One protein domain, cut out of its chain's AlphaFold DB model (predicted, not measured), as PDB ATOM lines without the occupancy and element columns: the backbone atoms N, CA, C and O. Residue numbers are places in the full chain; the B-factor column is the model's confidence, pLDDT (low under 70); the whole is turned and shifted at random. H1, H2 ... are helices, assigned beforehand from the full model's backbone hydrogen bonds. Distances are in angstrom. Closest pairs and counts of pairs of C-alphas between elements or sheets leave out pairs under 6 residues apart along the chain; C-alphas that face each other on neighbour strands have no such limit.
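What this domain is: This is residues 25 to 70 of the 77 residues of an uncharacterized protein of Variovorax gossypii (UniProt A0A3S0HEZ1). A loose, elongated U: H1, an extended link and the slanting H2 make one side, the long H3 folds back as the other, and residues 42 to 47 stick out at the turn between H2 and H3. The printed part has 46 residues with three named helices, H1, H2 and H3 in chain order, and no named strand; its class is all helix. It is loose, with a radius of gyration of the C-alphas of 12.4 A, and spans 39 by 18 by 14 A.

Where its parts are: H1 is residues 25 to 30, beginning at C-alpha 25 (40.320, -29.332, 23.888). H2 is residues 35 to 43, 13.1 A long. H3, residues 51 to 68, is 26.0 A long and ends at C-alpha 68 (51.343, -35.488, 30.651).

How they stand to each other: H1 and H3 are close but not clearly touching; their closest C-alphas, of Val 29 and Leu 59, are 7.6 A apart. They run opposite ways at a shallow tilt of 16 degrees. H2 and H3 are close but not clearly touching, with the closest C-alphas, of Ile 38 and Arg 51, 7.2 A apart, at a steep tilt of 58 degrees. H1 and H2 are apart. In H1 and H3 every O i to N i+4 pair is within hydrogen-bond range; in H2, 4 of 5.

The domain as a whole: The C-alphas of Phe 43 and Gly 70 are the two farthest apart, 39.3 A. The printed part has no cut. Residues 37 to 49 have pLDDT under 70.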
ATOM      1  N   LEU A  25      40.237 -27.932  23.627       76.94
ATOM      2  CA  LEU A  25      40.320 -29.332  23.888       76.94
ATOM      3  C   LEU A  25      39.011 -29.891  24.456       76.94
ATOM      4  O   LEU A  25      38.531 -30.925  24.001       76.94
ATOM      5  N   VAL A  26      38.394 -29.170  25.398       77.00
ATOM      6  CA  VAL A  26      37.041 -29.490  25.878       77.00
ATOM      7  C   VAL A  26      36.048 -29.362  24.725       77.00
ATOM      8  O   VAL A  26      35.247 -30.272  24.524       77.00
ATOM      9  N   TYR A  27      36.150 -28.294  23.927       83.88
ATOM     10  CA  TYR A  27      35.340 -28.123  22.722       83.88
ATOM     11  C   TYR A  27      35.458 -29.340  21.793       83.88
ATOM     12  O   TYR A  27      34.466 -30.034  21.582       83.88
ATOM     13  N   ALA A  28      36.677 -29.683  21.363       82.06
ATOM     14  CA  ALA A  28      36.934 -30.785  20.438       82.06
ATOM     15  C   ALA A  28      36.341 -32.120  20.910       82.06
ATOM     16  O   ALA A  28      35.730 -32.821  20.112       82.06
ATOM     17  N   VAL A  29      36.471 -32.461  22.198       76.81
ATOM     18  CA  VAL A  29      35.911 -33.705  22.758       76.81
ATOM     19  C   VAL A  29      34.384 -33.673  22.796       76.81
ATOM     20  O   VAL A  29      33.737 -34.670  22.478       76.81
ATOM     21  N   THR A  30      33.786 -32.546  23.191       77.81
ATOM     22  CA  THR A  30      32.319 -32.430  23.286       77.81
ATOM     23  C   THR A  30      31.629 -32.411  21.929       77.81
ATOM     24  O   THR A  30      30.511 -32.910  21.812       77.81
ATOM     25  N   THR A  31      32.286 -31.867  20.906       83.12
ATOM     26  CA  THR A  31      31.754 -31.790  19.544       83.12
ATOM     27  C   THR A  31      32.259 -32.913  18.647       83.12
ATOM     28  O   THR A  31      31.958 -32.910  17.454       83.12
ATOM     29  N   PHE A  32      33.040 -33.858  19.183       79.69
ATOM     30  CA  PHE A  32      33.583 -34.960  18.401       79.69
ATOM     31  C   PHE A  32      32.451 -35.838  17.866       79.69
ATOM     32  O   PHE A  32      31.752 -36.525  18.613       79.69
ATOM     33  N   ASP A  33      32.282 -35.820  16.550       80.75
ATOM     34  CA  ASP A  33      31.336 -36.673  15.854       80.75
ATOM     35  C   ASP A  33      32.060 -37.893  15.286       80.75
ATOM     36  O   ASP A  33      32.796 -37.797  14.307       80.75
ATOM     37  N   ALA A  34      31.827 -39.059  15.886       74.31
ATOM     38  CA  ALA A  34      32.414 -40.316  15.433       74.31
ATOM     39  C   ALA A  34      31.726 -40.900  14.180       74.31
ATOM     40  O   ALA A  34      32.251 -41.838  13.578       74.31
ATOM     41  N   ARG A  35      30.558 -40.381  13.758       75.62
ATOM     42  CA  ARG A  35      29.783 -40.931  12.624       75.62
ATOM     43  C   ARG A  35      30.578 -41.019  11.312       75.62
ATOM     44  O   ARG A  35      30.464 -42.055  10.658       75.62
ATOM     45  N   PRO A  36      31.394 -40.023  10.914       72.25
ATOM     46  CA  PRO A  36      32.202 -40.112   9.698       72.25
ATOM     47  C   PRO A  36      33.252 -41.229   9.771       72.25
ATOM     48  O   PRO A  36      33.438 -41.960   8.802       72.25
ATOM     49  N   ALA A  37      33.889 -41.412  10.932       67.44
ATOM     50  CA  ALA A  37      34.874 -42.474  11.143       67.44
ATOM     51  C   ALA A  37      34.228 -43.870  11.081       67.44
ATOM     52  O   ALA A  37      34.776 -44.780  10.466       67.44
ATOM     53  N   ILE A  38      33.025 -44.022  11.645       67.06
ATOM     54  CA  ILE A  38      32.240 -45.264  11.570       67.06
ATOM     55  C   ILE A  38      31.758 -45.530  10.137       67.06
ATOM     56  O   ILE A  38      31.767 -46.668   9.684       67.06
ATOM     57  N   MET A  39      31.368 -44.498   9.382       69.38
ATOM     58  CA  MET A  39      31.017 -44.676   7.968       69.38
ATOM     59  C   MET A  39      32.192 -45.219   7.157       69.38
ATOM     60  O   MET A  39      31.992 -46.089   6.319       69.38
ATOM     61  N   HIS A  40      33.420 -44.775   7.441       63.12
ATOM     62  CA  HIS A  40      34.605 -45.348   6.812       63.12
ATOM     63  C   HIS A  40      34.771 -46.843   7.135       63.12
ATOM     64  O   HIS A  40      35.029 -47.619   6.221       63.12
ATOM     65  N   THR A  41      34.557 -47.296   8.374       64.38
ATOM     66  CA  THR A  41      34.738 -48.726   8.708       64.38
ATOM     67  C   THR A  41      33.751 -49.649   7.982       64.38
ATOM     68  O   THR A  41      34.118 -50.778   7.658       64.38
ATOM     69  N   ILE A  42      32.559 -49.159   7.610       62.53
ATOM     70  CA  ILE A  42      31.569 -49.907   6.805       62.53
ATOM     71  C   ILE A  42      32.097 -50.239   5.397       62.53
ATOM     72  O   ILE A  42      31.783 -51.301   4.863       62.53
ATOM     73  N   PHE A  43      32.904 -49.364   4.786       63.91
ATOM     74  CA  PHE A  43      33.420 -49.566   3.422       63.91
ATOM     75  C   PHE A  43      34.747 -50.332   3.359       63.91
ATOM     76  O   PHE A  43      35.132 -50.779   2.280       63.91
ATOM     77  N   TYR A  44      35.447 -50.486   4.487       61.12
ATOM     78  CA  TYR A  44      36.800 -51.055   4.536       61.12
ATOM     79  C   TYR A  44      36.888 -52.429   5.221       61.12
ATOM     80  O   TYR A  44      37.993 -52.849   5.549       61.12
ATOM     81  N   ASP A  45      35.758 -53.118   5.441       57.38
ATOM     82  CA  ASP A  45      35.665 -54.469   6.043       57.38
ATOM     83  C   ASP A  45      36.573 -54.659   7.277       57.38
ATOM     84  O   ASP A  45      37.189 -55.695   7.525       57.38
ATOM     85  N   THR A  46      36.708 -53.581   8.046       57.91
ATOM     86  CA  THR A  46      37.454 -53.527   9.300       57.91
ATOM     87  C   THR A  46      36.427 -53.650  10.406       57.91
ATOM     88  O   THR A  46      35.359 -53.043  10.311       57.91
ATOM     89  N   SER A  47      36.705 -54.478  11.423       58.75
ATOM     90  CA  SER A  47      35.740 -54.753  12.493       58.75
ATOM     91  C   SER A  47      35.127 -53.439  12.975       58.75
ATOM     92  O   SER A  47      35.835 -52.505  13.355       58.75
ATOM     93  N   SER A  48      33.806 -53.321  12.845       56.97
ATOM     94  CA  SER A  48      33.098 -52.077  13.110       56.97
ATOM     95  C   SER A  48      33.183 -51.790  14.606       56.97
ATOM     96  O   SER A  48      32.350 -52.265  15.384       56.97
ATOM     97  N   ALA A  49      34.217 -51.066  15.034       63.56
ATOM     98  CA  ALA A  49      34.293 -50.565  16.391       63.56
ATOM     99  C   ALA A  49      33.023 -49.745  16.635       63.56
ATOM    100  O   ALA A  49      32.691 -48.848  15.854       63.56
ATOM    101  N   SER A  50      32.264 -50.105  17.672       72.75
ATOM    102  CA  SER A  50      31.059 -49.362  18.014       72.75
ATOM    103  C   SER A  50      31.434 -47.922  18.359       72.75
ATOM    104  O   SER A  50      32.550 -47.636  18.805       72.75
ATOM    105  N   ARG A  51      30.480 -47.008  18.170       72.50
ATOM    106  CA  ARG A  51      30.632 -45.597  18.536       72.50
ATOM    107  C   ARG A  51      31.171 -45.430  19.955       72.50
ATOM    108  O   ARG A  51      32.109 -44.669  20.159       72.50
ATOM    109  N   ASP A  52      30.618 -46.190  20.894       76.19
ATOM    110  CA  ASP A  52      31.003 -46.131  22.303       76.19
ATOM    111  C   ASP A  52      32.463 -46.542  22.512       76.19
ATOM    112  O   ASP A  52      33.166 -45.911  23.297       76.19
ATOM    113  N   THR A  53      32.950 -47.546  21.775       79.62
ATOM    114  CA  THR A  53      34.358 -47.964  21.829       79.62
ATOM    115  C   THR A  53      35.276 -46.870  21.294       79.62
ATOM    116  O   THR A  53      36.274 -46.556  21.935       79.62
ATOM    117  N   VAL A  54      34.931 -46.249  20.163       79.31
ATOM    118  CA  VAL A  54      35.726 -45.148  19.593       79.31
ATOM    119  C   VAL A  54      35.757 -43.955  20.547       79.31
ATOM    120  O   VAL A  54      36.825 -43.424  20.833       79.31
ATOM    121  N   GLU A  55      34.605 -43.557  21.088       78.81
ATOM    122  CA  GLU A  55      34.523 -42.449  22.041       78.81
ATOM    123  C   GLU A  55      35.294 -42.747  23.337       78.81
ATOM    124  O   GLU A  55      35.977 -41.862  23.855       78.81
ATOM    125  N   ALA A  56      35.244 -43.984  23.840       84.06
ATOM    126  CA  ALA A  56      36.003 -44.402  25.016       84.06
ATOM    127  C   ALA A  56      37.519 -44.395  24.766       84.06
ATOM    128  O   ALA A  56      38.266 -43.897  25.608       84.06
ATOM    129  N   THR A  57      37.978 -44.897  23.614       83.88
ATOM    130  CA  THR A  57      39.399 -44.881  23.237       83.88
ATOM    131  C   THR A  57      39.912 -43.456  23.077       83.88
ATOM    132  O   THR A  57      40.932 -43.113  23.670       83.88
ATOM    133  N   VAL A  58      39.174 -42.599  22.362       85.00
ATOM    134  CA  VAL A  58      39.534 -41.183  22.205       85.00
ATOM    135  C   VAL A  58      39.611 -40.503  23.568       85.00
ATOM    136  O   VAL A  58      40.596 -39.830  23.849       85.00
ATOM    137  N   LEU A  59      38.627 -40.712  24.450       86.00
ATOM    138  CA  LEU A  59      38.648 -40.140  25.799       86.00
ATOM    139  C   LEU A  59      39.847 -40.636  26.627       86.00
ATOM    140  O   LEU A  59      40.412 -39.858  27.399       86.00
ATOM    141  N   ALA A  60      40.242 -41.903  26.480       88.06
ATOM    142  CA  ALA A  60      41.383 -42.481  27.184       88.06
ATOM    143  C   ALA A  60      42.714 -41.869  26.724       88.06
ATOM    144  O   ALA A  60      43.434 -41.309  27.552       88.06
ATOM    145  N   GLU A  61      43.003 -41.894  25.419       88.69
ATOM    146  CA  GLU A  61      44.209 -41.273  24.845       88.69
ATOM    147  C   GLU A  61      44.283 -39.786  25.199       88.69
ATOM    148  O   GLU A  61      45.327 -39.234  25.553       88.69
ATOM    149  N   PHE A  62      43.126 -39.139  25.172       85.00
ATOM    150  CA  PHE A  62      43.002 -37.740  25.490       85.00
ATOM    151  C   PHE A  62      43.307 -37.430  26.971       85.00
ATOM    152  O   PHE A  62      44.027 -36.477  27.290       85.00
ATOM    153  N   ASN A  63      42.830 -38.269  27.890       91.62
ATOM    154  CA  ASN A  63      43.167 -38.163  29.307       91.62
ATOM    155  C   ASN A  63      44.655 -38.426  29.578       91.62
ATOM    156  O   ASN A  63      45.227 -37.761  30.443       91.62
ATOM    157  N   GLU A  64      45.310 -39.311  28.822       91.44
ATOM    158  CA  GLU A  64      46.763 -39.486  28.924       91.44
ATOM    159  C   GLU A  64      47.522 -38.202  28.571       91.44
ATOM    160  O   GLU A  64      48.456 -37.821  29.283       91.44
ATOM    161  N   LEU A  65      47.110 -37.498  27.510       87.00
ATOM    162  CA  LEU A  65      47.714 -36.218  27.126       87.00
ATOM    163  C   LEU A  65      47.529 -35.152  28.212       87.00
ATOM    164  O   LEU A  65      48.479 -34.436  28.533       87.00
ATOM    165  N   ARG A  66      46.342 -35.076  28.830       90.62
ATOM    166  CA  ARG A  66      46.080 -34.155  29.951       90.62
ATOM    167  C   ARG A  66      46.996 -34.425  31.136       90.62
ATOM    168  O   ARG A  66      47.599 -33.488  31.648       90.62
ATOM    169  N   VAL A  67      47.169 -35.691  31.517       93.00
ATOM    170  CA  VAL A  67      48.066 -36.070  32.617       93.00
ATOM    171  C   VAL A  67      49.513 -35.680  32.307       93.00
ATOM    172  O   VAL A  67      50.179 -35.101  33.162       93.00
ATOM    173  N   ARG A  68      49.994 -35.915  31.076       88.56
ATOM    174  CA  ARG A  68      51.343 -35.488  30.651       88.56
ATOM    175  C   ARG A  68      51.523 -33.967  30.692       88.56
ATOM    176  O   ARG A  68      52.623 -33.500  30.959       88.56
ATOM    177  N   ALA A  69      50.449 -33.209  30.473       85.25
ATOM    178  CA  ALA A  69      50.419 -31.752  30.587       85.25
ATOM    179  C   ALA A  69      50.190 -31.239  32.028       85.25
ATOM    180  O   ALA A  69      50.094 -30.031  32.230       85.25
ATOM    181  N   GLY A  70      50.079 -32.121  33.031       90.06
ATOM    182  CA  GLY A  70      49.808 -31.741  34.424       90.06
ATOM    183  C   GLY A  70      48.354 -31.342  34.709       90.06
ATOM    184  O   GLY A  70      48.070 -30.751  35.748       90.06
TER     185      GLY A  70